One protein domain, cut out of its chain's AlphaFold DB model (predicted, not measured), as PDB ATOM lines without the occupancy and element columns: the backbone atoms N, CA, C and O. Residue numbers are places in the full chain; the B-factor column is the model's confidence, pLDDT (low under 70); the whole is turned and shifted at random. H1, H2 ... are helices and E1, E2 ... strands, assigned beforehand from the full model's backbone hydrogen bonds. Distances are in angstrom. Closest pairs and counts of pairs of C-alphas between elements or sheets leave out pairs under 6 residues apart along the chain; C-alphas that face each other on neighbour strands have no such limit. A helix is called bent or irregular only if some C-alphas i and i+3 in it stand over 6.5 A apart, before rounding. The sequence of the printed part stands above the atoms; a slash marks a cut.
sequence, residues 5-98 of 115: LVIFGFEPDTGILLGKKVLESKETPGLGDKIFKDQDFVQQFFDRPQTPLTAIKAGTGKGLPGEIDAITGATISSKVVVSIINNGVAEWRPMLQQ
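Overview. This is residues 5 to 98 of the 115 residues of the protein "FMN-binding protein" of Xanthomonadales bacterium (UniProt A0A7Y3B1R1). A long antiparallel hairpin, E1 and E2, is crossed by one long helix, H3, and the short parallel strand pair E3 and E4 packs on the earlier part of that same helix. Two very short helices fill in beside them, H1 next to E2 and the beginning of H3, and H2 between E2 and E4. The printed part has 94 residues, with three named helices and four named strands in the order E1 E2 H1 H2 E3 E4 H3, of mixed class with helices and strands. It is compact, with a radius of gyration of the C-alphas of 13.0 A and spans of 43 by 31 by 17 A.

Arrangement. Start with the hairpin of E1, residues 5 to 10, and E2, residues 17 to 25, antiparallel at 171 degrees; look for N 7 and O 21 at 2.9 A and N 18 and O 9 at 2.8 A, within hydrogen-bond range. H3, residues 75 to 96, comes closest to E1 at the C-alphas of Phe 8 and Ile 85, 7.2 A apart, while E2 and H3 are near each other, with 6 pairs of C-alphas within 10 A. Next find E3, residues 54 to 57, and E4, residues 67 to 70, parallel at 48 degrees, with N 56 and O 68 at 2.8 A. The closest C-alphas of E3 and H3, Ala 55 and Lys 79, are 5.7 A apart; those of E4 and H3, Ala 70 and Ser 78, are 5.3 A apart. H1, residues 34 to 37, only just touches H3, with 3 pairs of C-alphas within 8 A, the closest being the C-alphas of Ile 35 and Ser 78 at 6.4 A; H3 touches H1 with residues 77 to 81 alone. H1 and H2, residues 39 to 43, touch only at the corner, and only just, with 3 pairs within 8 A, the closest Phe 36 and Val 42 at 6.3 A. H2 comes closest to E4 at the C-alphas of Phe 41 and Asp 69, 6.9 A apart; H2 and H3 are apart. In H2 the O i to N i+4 pair is within hydrogen-bond range, in H3 16 of 18 are, and H1 is too short for such a pair.

Along the chain. Find C-alpha 5 at (125.224, 138.343, 135.125), where E1 begins its 16.3 A; E2 returns over 20.9 A. H1 measures 4.8 A, H2 5.8 A, E3 9.9 A and E4 9.3 A. H3 runs 31.2 A from C-alpha 75 at (123.579, 122.216, 129.933) to C-alpha 96 at (140.961, 147.242, 123.151); it is irregular, but only just, with C-alphas 91 and 94 7.0 A apart.

Size, cuts and confidence. The two C-alphas farthest apart are those of Gly 30 and Gln 98, at 42.7 A. The printed part has no cut and no long link. Mean pLDDT of the printed part is 90.8; look for values under 70 at residues 28 to 32 and residue 98.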
ATOM      1  N   LEU A   5     124.196 137.314 135.200       91.00
ATOM      2  CA  LEU A   5     125.224 138.343 135.125       91.00
ATOM      3  C   LEU A   5     126.573 137.728 135.487       91.00
ATOM      4  O   LEU A   5     126.747 137.187 136.581       91.00
ATOM      5  N   VAL A   6     127.533 137.837 134.574       94.69
ATOM      6  CA  VAL A   6     128.896 137.330 134.752       94.69
ATOM      7  C   VAL A   6     129.870 138.485 134.592       94.69
ATOM      8  O   VAL A   6     129.801 139.220 133.612       94.69
ATOM      9  N   ILE A   7     130.793 138.612 135.540       95.75
ATOM     10  CA  ILE A   7     132.022 139.381 135.358       95.75
ATOM     11  C   ILE A   7     133.153 138.402 135.059       95.75
ATOM     12  O   ILE A   7     133.230 137.329 135.662       95.75
ATOM     13  N   PHE A   8     134.022 138.742 134.121       96.88
ATOM     14  CA  PHE A   8     135.162 137.912 133.757       96.88
ATOM     15  C   PHE A   8     136.347 138.789 133.366       96.88
ATOM     16  O   PHE A   8     136.170 139.932 132.950       96.88
ATOM     17  N   GLY A   9     137.550 138.253 133.543       95.50
ATOM     18  CA  GLY A   9     138.792 138.882 133.101       95.50
ATOM     19  C   GLY A   9     139.394 138.086 131.953       95.50
ATOM     20  O   GLY A   9     139.324 136.858 131.961       95.50
ATOM     21  N   PHE A  10     139.990 138.768 130.982       94.75
ATOM     22  CA  PHE A  10     140.707 138.134 129.880       94.75
ATOM     23  C   PHE A  10     141.880 139.009 129.429       94.75
ATOM     24  O   PHE A  10     141.879 140.220 129.641       94.75
ATOM     25  N   GLU A  11     142.876 138.378 128.820       93.25
ATOM     26  CA  GLU A  11     144.023 139.029 128.197       93.25
ATOM     27  C   GLU A  11     143.646 139.430 126.756       93.25
ATOM     28  O   GLU A  11     143.318 138.545 125.956       93.25
ATOM     29  N   PRO A  12     143.660 140.729 126.395       90.12
ATOM     30  CA  PRO A  12     143.175 141.185 125.089       90.12
ATOM     31  C   PRO A  12     143.962 140.615 123.905       90.12
ATOM     32  O   PRO A  12     143.357 140.221 122.905       90.12
ATOM     33  N   ASP A  13     145.287 140.518 124.043       88.06
ATOM     34  CA  ASP A  13     146.195 140.110 122.965       88.06
ATOM     35  C   ASP A  13     146.117 138.610 122.674       88.06
ATOM     36  O   ASP A  13     146.037 138.178 121.524       88.06
ATOM     37  N   THR A  14     146.118 137.796 123.730       91.25
ATOM     38  CA  THR A  14     146.150 136.331 123.621       91.25
ATOM     39  C   THR A  14     144.753 135.714 123.576       91.25
ATOM     40  O   THR A  14     144.585 134.566 123.149       91.25
ATOM     41  N   GLY A  15     143.733 136.456 124.024       91.19
ATOM     42  CA  GLY A  15     142.375 135.956 124.205       91.19
ATOM     43  C   GLY A  15     142.242 134.941 125.343       91.19
ATOM     44  O   GLY A  15     141.243 134.219 125.376       91.19
ATOM     45  N   ILE A  16     143.230 134.843 126.236       96.31
ATOM     46  CA  ILE A  16     143.216 133.924 127.378       96.31
ATOM     47  C   ILE A  16     142.265 134.450 128.449       96.31
ATOM     48  O   ILE A  16     142.339 135.612 128.844       96.31
ATOM     49  N   LEU A  17     141.385 133.587 128.949       97.38
ATOM     50  CA  LEU A  17     140.539 133.909 130.089       97.38
ATOM     51  C   LEU A  17     141.334 133.788 131.397       97.38
ATOM     52  O   LEU A  17     142.045 132.813 131.621       97.38
ATOM     53  N   LEU A  18     141.185 134.767 132.282       97.19
ATOM     54  CA  LEU A  18     141.850 134.806 133.589       97.19
ATOM     55  C   LEU A  18     140.977 134.252 134.719       97.19
ATOM     56  O   LEU A  18     141.479 133.906 135.786       97.19
ATOM     57  N   GLY A  19     139.664 134.226 134.506       96.19
ATOM     58  CA  GLY A  19     138.688 133.817 135.501       96.19
ATOM     59  C   GLY A  19     137.317 134.426 135.246       96.19
ATOM     60  O   GLY A  19     137.153 135.352 134.446       96.19
ATOM     61  N   LYS A  20     136.322 133.932 135.986       96.00
ATOM     62  CA  LYS A  20     134.964 134.488 136.007       96.00
ATOM     63  C   LYS A  20     134.394 134.532 137.418       96.00
ATOM     64  O   LYS A  20     134.775 133.751 138.287       96.00
ATOM     65  N   LYS A  21     133.366 135.353 137.603       94.00
ATOM     66  CA  LYS A  21     132.457 135.299 138.745       94.00
ATOM     67  C   LYS A  21     131.029 135.571 138.289       94.00
ATOM     68  O   LYS A  21     130.771 136.490 137.519       94.00
ATOM     69  N   VAL A  22     130.096 134.762 138.778       91.69
ATOM     70  CA  VAL A  22     128.662 134.997 138.580       91.69
ATOM     71  C   VAL A  22     128.205 135.966 139.665       91.69
ATOM     72  O   VAL A  22     128.442 135.717 140.847       91.69
ATOM     73  N   LEU A  23     127.624 137.091 139.256       88.00
ATOM     74  CA  LEU A  23     127.175 138.165 140.144       88.00
ATOM     75  C   LEU A  23     125.687 138.043 140.472       88.00
ATOM     76  O   LEU A  23     125.296 138.213 141.622       88.00
ATOM     77  N   GLU A  24     124.873 137.719 139.472       84.12
ATOM     78  CA  GLU A  24     123.435 137.507 139.616       84.12
ATOM     79  C   GLU A  24     123.032 136.286 138.786       84.12
ATOM     80  O   GLU A  24     123.498 136.112 137.661       84.12
ATOM     81  N   SER A  25     122.170 135.440 139.342       81.88
ATOM     82  CA  SER A  25     121.477 134.389 138.602       81.88
ATOM     83  C   SER A  25     120.039 134.333 139.096       81.88
ATOM     84  O   SER A  25     119.792 134.086 140.276       81.88
ATOM     85  N   LYS A  26     119.093 134.601 138.198       79.12
ATOM     86  CA  LYS A  26     117.648 134.462 138.429       79.12
ATOM     87  C   LYS A  26     117.086 133.247 137.699       79.12
ATOM     88  O   LYS A  26     115.976 133.312 137.193       79.12
ATOM     89  N   GLU A  27     117.864 132.172 137.604       70.62
ATOM     90  CA  GLU A  27     117.355 130.908 137.077       70.62
ATOM     91  C   GLU A  27     116.417 130.210 138.064       70.62
ATOM     92  O   GLU A  27     116.444 130.435 139.276       70.62
ATOM     93  N   THR A  28     115.589 129.314 137.523       61.88
ATOM     94  CA  THR A  28     114.724 128.447 138.328       61.88
ATOM     95  C   THR A  28     115.574 127.654 139.342       61.88
ATOM     96  O   THR A  28     116.556 127.017 138.937       61.88
ATOM     97  N   PRO A  29     115.220 127.659 140.646       57.50
ATOM     98  CA  PRO A  29     116.005 127.005 141.688       57.50
ATOM     99  C   PRO A  29     116.327 125.541 141.370       57.50
ATOM    100  O   PRO A  29     115.451 124.759 141.004       57.50
ATOM    101  N   GLY A  30     117.593 125.161 141.557       63.78
ATOM    102  CA  GLY A  30     118.068 123.776 141.491       63.78
ATOM    103  C   GLY A  30     119.066 123.505 140.366       63.78
ATOM    104  O   GLY A  30     120.141 122.964 140.627       63.78
ATOM    105  N   LEU A  31     118.744 123.884 139.128       62.06
ATOM    106  CA  LEU A  31     119.556 123.525 137.958       62.06
ATOM    107  C   LEU A  31     120.618 124.587 137.634       62.06
ATOM    108  O   LEU A  31     121.790 124.249 137.476       62.06
ATOM    109  N   GLY A  32     120.222 125.861 137.622       67.38
ATOM    110  CA  GLY A  32     121.093 126.982 137.262       67.38
ATOM    111  C   GLY A  32     122.167 127.322 138.292       67.38
ATOM    112  O   GLY A  32     123.239 127.788 137.930       67.38
ATOM    113  N   ASP A  33     121.948 127.018 139.575       79.94
ATOM    114  CA  ASP A  33     122.888 127.357 140.658       79.94
ATOM    115  C   ASP A  33     124.263 126.694 140.522       79.94
ATOM    116  O   ASP A  33     125.265 127.150 141.084       79.94
ATOM    117  N   LYS A  34     124.326 125.584 139.783       85.94
ATOM    118  CA  LYS A  34     125.560 124.819 139.632       85.94
ATOM    119  C   LYS A  34     126.648 125.622 138.920       85.94
ATOM    120  O   LYS A  34     127.814 125.420 139.223       85.94
ATOM    121  N   ILE A  35     126.300 126.612 138.092       87.00
ATOM    122  CA  ILE A  35     127.278 127.440 137.359       87.00
ATOM    123  C   ILE A  35     128.223 128.259 138.263       87.00
ATOM    124  O   ILE A  35     129.231 128.788 137.776       87.00
ATOM    125  N   PHE A  36     127.900 128.390 139.556       87.38
ATOM    126  CA  PHE A  36     128.747 129.030 140.570       87.38
ATOM    127  C   PHE A  36     129.019 128.167 141.814       87.38
ATOM    128  O   PHE A  36     129.888 128.527 142.606       87.38
ATOM    129  N   LYS A  37     128.305 127.049 142.005       88.94
ATOM    130  CA  LYS A  37     128.530 126.115 143.125       88.94
ATOM    131  C   LYS A  37     129.431 124.935 142.750       88.94
ATOM    132  O   LYS A  37     130.167 124.453 143.606       88.94
ATOM    133  N   ASP A  38     129.362 124.478 141.502       92.12
ATOM    134  CA  ASP A  38     130.141 123.351 140.991       92.12
ATOM    135  C   ASP A  38     131.593 123.791 140.758       92.12
ATOM    136  O   ASP A  38     131.870 124.607 139.878       92.12
ATOM    137  N   GLN A  39     132.507 123.318 141.610       94.06
ATOM    138  CA  GLN A  39     133.901 123.764 141.585       94.06
ATOM    139  C   GLN A  39     134.639 123.274 140.340       94.06
ATOM    140  O   GLN A  39     135.429 124.036 139.794       94.06
ATOM    141  N   ASP A  40     134.329 122.075 139.843       94.75
ATOM    142  CA  ASP A  40     134.940 121.537 138.625       94.75
ATOM    143  C   ASP A  40     134.539 122.384 137.411       94.75
ATOM    144  O   ASP A  40     135.361 122.697 136.550       94.75
ATOM    145  N   PHE A  41     133.284 122.839 137.356       95.00
ATOM    146  CA  PHE A  41     132.861 123.800 136.341       95.00
ATOM    147  C   PHE A  41     133.531 125.165 136.508       95.00
ATOM    148  O   PHE A  41     133.965 125.761 135.528       95.00
ATOM    149  N   VAL A  42     133.588 125.700 137.731       95.19
ATOM    150  CA  VAL A  42     134.153 127.033 137.989       95.19
ATOM    151  C   VAL A  42     135.646 127.076 137.662       95.19
ATOM    152  O   VAL A  42     136.081 128.033 137.019       95.19
ATOM    153  N   GLN A  43     136.403 126.052 138.056       96.75
ATOM    154  CA  GLN A  43     137.857 125.994 137.927       96.75
ATOM    155  C   GLN A  43     138.324 126.021 136.466       96.75
ATOM    156  O   GLN A  43     139.282 126.724 136.162       96.75
ATOM    157  N   GLN A  44     137.575 125.409 135.541       97.50
ATOM    158  CA  GLN A  44     137.894 125.430 134.105       97.50
ATOM    159  C   GLN A  44     138.062 126.846 133.527       97.50
ATOM    160  O   GLN A  44     138.800 127.045 132.569       97.50
ATOM    161  N   PHE A  45     137.402 127.856 134.107       97.56
ATOM    162  CA  PHE A  45     137.525 129.252 133.666       97.56
ATOM    163  C   PHE A  45     138.751 129.969 134.249       97.56
ATOM    164  O   PHE A  45     139.085 131.061 133.791       97.56
ATOM    165  N   PHE A  46     139.403 129.383 135.254       97.25
ATOM    166  CA  PHE A  46     140.670 129.838 135.830       97.25
ATOM    167  C   PHE A  46     141.876 129.081 135.255       97.25
ATOM    168  O   PHE A  46     143.001 129.569 135.353       97.25
ATOM    169  N   ASP A  47     141.645 127.956 134.573       96.81
ATOM    170  CA  ASP A  47     142.673 127.128 133.925       96.81
ATOM    171  C   ASP A  47     143.172 127.713 132.588       96.81
ATOM    172  O   ASP A  47     143.657 127.000 131.711       96.81
ATOM    173  N   ARG A  48     143.080 129.040 132.440       97.12
ATOM    174  CA  ARG A  48     143.569 129.810 131.290       97.12
ATOM    175  C   ARG A  48     143.016 129.344 129.927       97.12
ATOM    176  O   ARG A  48     143.795 129.260 128.973       97.12
ATOM    177  N   PRO A  49     141.703 129.071 129.770       97.81
ATOM    178  CA  PRO A  49     141.173 128.649 128.481       97.81
ATOM    179  C   PRO A  49     141.252 129.781 127.449       97.81
ATOM    180  O   PRO A  49     141.113 130.964 127.776       97.81
ATOM    181  N   GLN A  50     141.449 129.421 126.183       97.19
ATOM    182  CA  GLN A  50     141.550 130.376 125.083       97.19
ATOM    183  C   GLN A  50     140.182 130.643 124.454       97.19
ATOM    184  O   GLN A  50     139.461 129.719 124.080       97.19
ATOM    185  N   THR A  51     139.836 131.919 124.298       96.00
ATOM    186  CA  THR A  51     138.591 132.339 123.645       96.00
ATOM    187  C   THR A  51     138.709 132.315 122.109       96.00
ATOM    188  O   THR A  51     139.770 132.646 121.567       96.00
ATOM    189  N   PRO A  52     137.629 131.981 121.370       96.88
ATOM    190  CA  PRO A  52     136.272 131.725 121.856       96.88
ATOM    191  C   PRO A  52     136.123 130.361 122.546       96.88
ATOM    192  O   PRO A  52     136.691 129.357 122.125       96.88
ATOM    193  N   LEU A  53     135.310 130.335 123.598       98.12
ATOM    194  CA  LEU A  53     135.011 129.138 124.376       98.12
ATOM    195  C   LEU A  53     133.923 128.292 123.706       98.12
ATOM    196  O   LEU A  53     133.026 128.818 123.044       98.12
ATOM    197  N   THR A  54     133.949 126.983 123.947       98.06
ATOM    198  CA  THR A  54     132.942 126.029 123.474       98.06
ATOM    199  C   THR A  54     132.462 125.160 124.627       98.06
ATOM    200  O   THR A  54     133.226 124.377 125.180       98.06
ATOM    201  N   ALA A  55     131.173 125.256 124.964       97.12
ATOM    202  CA  ALA A  55     130.553 124.350 125.924       97.12
ATOM    203  C   ALA A  55     130.341 122.966 125.286       97.12
ATOM    204  O   ALA A  55     129.553 122.826 124.344       97.12
ATOM    205  N   ILE A  56     131.003 121.945 125.819       97.50
ATOM    206  CA  ILE A  56     130.931 120.556 125.357       97.50
ATOM    207  C   ILE A  56     130.241 119.669 126.393       97.50
ATOM    208  O   ILE A  56     129.976 120.079 127.520       97.50
ATOM    209  N   LYS A  57     129.893 118.438 126.021       96.38
ATOM    210  CA  LYS A  57     129.385 117.474 127.003       96.38
ATOM    211  C   LYS A  57     130.534 117.077 127.937       96.38
ATOM    212  O   LYS A  57     131.604 116.749 127.432       96.38
ATOM    213  N   ALA A  58     130.280 117.039 129.247       94.06
ATOM    214  CA  ALA A  58     131.271 116.621 130.238       94.06
ATOM    215  C   ALA A  58     132.011 115.336 129.828       94.06
ATOM    216  O   ALA A  58     131.371 114.341 129.461       94.06
ATOM    217  N   GLY A  59     133.346 115.374 129.877       92.06
ATOM    218  CA  GLY A  59     134.212 114.244 129.542       92.06
ATOM    219  C   GLY A  59     134.296 113.907 128.049       92.06
ATOM    220  O   GLY A  59     134.754 112.821 127.703       92.06
ATOM    221  N   THR A  60     133.842 114.793 127.153       94.56
ATOM    222  CA  THR A  60     133.959 114.599 125.688       94.56
ATOM    223  C   THR A  60     135.011 115.488 125.029       94.56
ATOM    224  O   THR A  60     135.073 115.552 123.799       94.56
ATOM    225  N   GLY A  61     135.829 116.159 125.844       91.00
ATOM    226  CA  GLY A  61     136.885 117.054 125.388       91.00
ATOM    227  C   GLY A  61     137.860 116.378 124.435       91.00
ATOM    228  O   GLY A  61     138.236 115.218 124.599       91.00
ATOM    229  N   LYS A  62     138.271 117.139 123.426       93.06
ATOM    230  CA  LYS A  62     139.315 116.790 122.462       93.06
ATOM    231  C   LYS A  62     140.655 117.436 122.818       93.06
ATOM    232  O   LYS A  62     141.617 117.267 122.073       93.06
ATOM    233  N   GLY A  63     140.713 118.167 123.933       90.19
ATOM    234  CA  GLY A  63     141.899 118.894 124.379       90.19
ATOM    235  C   GLY A  63     142.088 120.217 123.640       90.19
ATOM    236  O   GLY A  63     143.208 120.716 123.563       90.19
ATOM    237  N   LEU A  64     141.019 120.773 123.062       95.19
ATOM    238  CA  LEU A  64     141.084 122.104 122.465       95.19
ATOM    239  C   LEU A  64     141.096 123.157 123.586       95.19
ATOM    240  O   LEU A  64     140.353 123.023 124.557       95.19
ATOM    241  N   PRO A  65     141.884 124.237 123.456       93.81
ATOM    242  CA  PRO A  65     142.170 125.150 124.566       93.81
ATOM    243  C   PRO A  65     140.963 125.968 125.049       93.81
ATOM    244  O   PRO A  65     141.039 126.588 126.102       93.81
ATOM    245  N   GLY A  66     139.863 126.002 124.294       96.12
ATOM    246  CA  GLY A  66     138.627 126.703 124.660       96.12
ATOM    247  C   GLY A  66     137.471 125.780 125.047       96.12
ATOM    248  O   GLY A  66     136.345 126.253 125.190       96.12
ATOM    249  N   GLU A  67     137.689 124.467 125.147       97.88
ATOM    250  CA  GLU A  67     136.635 123.525 125.535       97.88
ATOM    251  C   GLU A  67     136.314 123.639 127.026       97.88
ATOM    252  O   GLU A  67     137.201 123.575 127.870       97.88
ATOM    253  N   ILE A  68     135.026 123.785 127.335       98.00
ATOM    254  CA  ILE A  68     134.497 123.830 128.696       98.00
ATOM    255  C   ILE A  68     133.453 122.727 128.836       98.00
ATOM    256  O   ILE A  68     132.433 122.723 128.139       98.00
ATOM    257  N   ASP A  69     133.676 121.806 129.759       97.62
ATOM    258  CA  ASP A  69     132.726 120.767 130.117       97.62
ATOM    259  C   ASP A  69     131.467 121.385 130.732       97.62
ATOM    260  O   ASP A  69     131.490 122.032 131.779       97.62
ATOM    261  N   ALA A  70     130.332 121.174 130.071       96.19
ATOM    262  CA  ALA A  70     129.033 121.586 130.569       96.19
ATOM    263  C   ALA A  70     128.582 120.699 131.731       96.19
ATOM    264  O   ALA A  70     128.781 119.483 131.745       96.19
ATOM    265  N   ILE A  71     127.855 121.304 132.662       93.31
ATOM    266  CA  ILE A  71     127.336 120.619 133.840       93.31
ATOM    267  C   ILE A  71     126.192 119.686 133.433       93.31
ATOM    268  O   ILE A  71     125.191 120.115 132.846       93.31
ATOM    269  N   THR A  72     126.288 118.408 133.808       90.56
ATOM    270  CA  THR A  72     125.203 117.445 133.573       90.56
ATOM    271  C   THR A  72     123.929 117.885 134.294       90.56
ATOM    272  O   THR A  72     123.916 118.167 135.496       90.56
ATOM    273  N   GLY A  73     122.835 117.954 133.535       88.50
ATOM    274  CA  GLY A  73     121.555 118.468 134.006       88.50
ATOM    275  C   GLY A  73     121.420 119.987 133.898       88.50
ATOM    276  O   GLY A  73     120.298 120.442 133.851       88.50
ATOM    277  N   ALA A  74     122.499 120.764 133.753       89.50
ATOM    278  CA  ALA A  74     122.464 122.228 133.621       89.50
ATOM    279  C   ALA A  74     123.160 122.707 132.329       89.50
ATOM    280  O   ALA A  74     123.908 123.690 132.299       89.50
ATOM    281  N   THR A  75     122.923 121.983 131.229       90.50
ATOM    282  CA  THR A  75     123.579 122.216 129.933       90.50
ATOM    283  C   THR A  75     123.255 123.589 129.347       90.50
ATOM    284  O   THR A  75     124.126 124.224 128.757       90.50
ATOM    285  N   ILE A  76     122.011 124.057 129.493       90.19
ATOM    286  CA  ILE A  76     121.592 125.367 128.976       90.19
ATOM    287  C   ILE A  76     122.284 126.489 129.752       90.19
ATOM    288  O   ILE A  76     122.930 127.330 129.137       90.19
ATOM    289  N   SER A  77     122.267 126.435 131.084       90.38
ATOM    290  CA  SER A  77     122.967 127.380 131.963       90.38
ATOM    291  C   SER A  77     124.469 127.444 131.671       90.38
ATOM    292  O   SER A  77     125.046 128.526 131.562       90.38
ATOM    293  N   SER A  78     125.102 126.286 131.453       93.62
ATOM    294  CA  SER A  78     126.525 126.204 131.085       93.62
ATOM    295  C   SER A  78     126.810 126.929 129.764       93.62
ATOM    296  O   SER A  78     127.759 127.707 129.664       93.62
ATOM    297  N   LYS A  79     125.947 126.727 128.755       93.94
ATOM    298  CA  LYS A  79     126.040 127.412 127.458       93.94
ATOM    299  C   LYS A  79     125.828 128.916 127.583       93.94
ATOM    300  O   LYS A  79     126.524 129.661 126.908       93.94
ATOM    301  N   VAL A  80     124.915 129.367 128.444       93.00
ATOM    302  CA  VAL A  80     124.678 130.801 128.680       93.00
ATOM    303  C   VAL A  80     125.942 131.484 129.197       93.00
ATOM    304  O   VAL A  80     126.327 132.515 128.652       93.00
ATOM    305  N   VAL A  81     126.638 130.894 130.175       94.69
ATOM    306  CA  VAL A  81     127.900 131.452 130.696       94.69
ATOM    307  C   VAL A  81     128.956 131.571 129.594       94.69
ATOM    308  O   VAL A  81     129.574 132.625 129.451       94.69
ATOM    309  N   VAL A  82     129.131 130.520 128.787       97.00
ATOM    310  CA  VAL A  82     130.063 130.527 127.646       97.00
ATOM    311  C   VAL A  82     129.691 131.603 126.621       97.00
ATOM    312  O   VAL A  82     130.558 132.355 126.177       97.00
ATOM    313  N   SER A  83     128.406 131.731 126.288       96.31
ATOM    314  CA  SER A  83     127.919 132.748 125.353       96.31
ATOM    315  C   SER A  83     128.137 134.171 125.867       96.31
ATOM    316  O   SER A  83     128.545 135.024 125.086       96.31
ATOM    317  N   ILE A  84     127.908 134.438 127.159       95.75
ATOM    318  CA  ILE A  84     128.152 135.762 127.761       95.75
ATOM    319  C   ILE A  84     129.617 136.169 127.577       95.75
ATOM    320  O   ILE A  84     129.889 137.277 127.122       95.75
ATOM    321  N   ILE A  85     130.549 135.261 127.882       97.25
ATOM    322  CA  ILE A  85     131.988 135.524 127.751       97.25
ATOM    323  C   ILE A  85     132.357 135.766 126.287       97.25
ATOM    324  O   ILE A  85     132.989 136.770 125.971       97.25
ATOM    325  N   ASN A  86     131.928 134.884 125.381       97.69
ATOM    326  CA  ASN A  86     132.244 135.010 123.958       97.69
ATOM    327  C   ASN A  86     131.705 136.311 123.355       97.69
ATOM    328  O   ASN A  86     132.421 136.976 122.609       97.69
ATOM    329  N   ASN A  87     130.470 136.685 123.696       96.62
ATOM    330  CA  ASN A  87     129.861 137.921 123.215       96.62
ATOM    331  C   ASN A  87     130.606 139.149 123.752       96.62
ATOM    332  O   ASN A  87     130.939 140.030 122.968       96.62
ATOM    333  N   GLY A  88     130.937 139.178 125.049       95.19
ATOM    334  CA  GLY A  88     131.689 140.290 125.636       95.19
ATOM    335  C   GLY A  88     133.090 140.441 125.035       95.19
ATOM    336  O   GLY A  88     133.495 141.543 124.680       95.19
ATOM    337  N   VAL A  89     133.815 139.335 124.819       94.50
ATOM    338  CA  VAL A  89     135.127 139.376 124.146       94.50
ATOM    339  C   VAL A  89     135.002 139.866 122.703       94.50
ATOM    340  O   VAL A  89     135.817 140.676 122.263       94.50
ATOM    341  N   ALA A  90     133.997 139.396 121.959       94.00
ATOM    342  CA  ALA A  90     133.765 139.828 120.582       94.00
ATOM    343  C   ALA A  90     133.420 141.324 120.491       94.00
ATOM    344  O   ALA A  90     133.867 141.995 119.562       94.00
ATOM    345  N   GLU A  91     132.667 141.845 121.461       93.44
ATOM    346  CA  GLU A  91     132.291 143.257 121.544       93.44
ATOM    347  C   GLU A  91     133.482 144.157 121.906       93.44
ATOM    348  O   GLU A  91     133.657 145.219 121.311       93.44
ATOM    349  N   TRP A  92     134.333 143.733 122.846       90.00
ATOM    350  CA  TRP A  92     135.421 144.571 123.361       90.00
ATOM    351  C   TRP A  92     136.713 144.498 122.550       90.00
ATOM    352  O   TRP A  92     137.464 145.474 122.529       90.00
ATOM    353  N   ARG A  93     136.992 143.379 121.862       86.12
ATOM    354  CA  ARG A  93     138.232 143.199 121.080       86.12
ATOM    355  C   ARG A  93     138.551 144.378 120.149       86.12
ATOM    356  O   ARG A  93     139.678 144.865 120.218       86.12
ATOM    357  N   PRO A  94     137.608 144.883 119.329       86.94
ATOM    358  CA  PRO A  94     137.883 146.006 118.436       86.94
ATOM    359  C   PRO A  94     138.244 147.305 119.165       86.94
ATOM    360  O   PRO A  94     138.965 148.123 118.609       86.94
ATOM    361  N   MET A  95     137.738 147.507 120.388       86.38
ATOM    362  CA  MET A  95     138.004 148.707 121.187       86.38
ATOM    363  C   MET A  95     139.362 148.623 121.884       86.38
ATOM    364  O   MET A  95     140.102 149.599 121.912       86.38
ATOM    365  N   LEU A  96     139.712 147.450 122.415       83.00
ATOM    366  CA  LEU A  96     140.961 147.242 123.151       83.00
ATOM    367  C   LEU A  96     142.190 147.246 122.235       83.00
ATOM    368  O   LEU A  96     143.243 147.709 122.649       83.00
ATOM    369  N   GLN A  97     142.048 146.810 120.981       73.25
ATOM    370  CA  GLN A  97     143.123 146.871 119.980       73.25
ATOM    371  C   GLN A  97     143.417 148.293 119.472       73.25
ATOM    372  O   GLN A  97     144.439 148.504 118.830       73.25
ATOM    373  N   GLN A  98     142.534 149.263 119.733       64.94
ATOM    374  CA  GLN A  98     142.749 150.669 119.362       64.94
ATOM    375  C   GLN A  98     143.499 151.457 120.437       64.94
ATOM    376  O   GLN A  98     143.935 152.577 120.175       64.94
TER     377      GLN A  98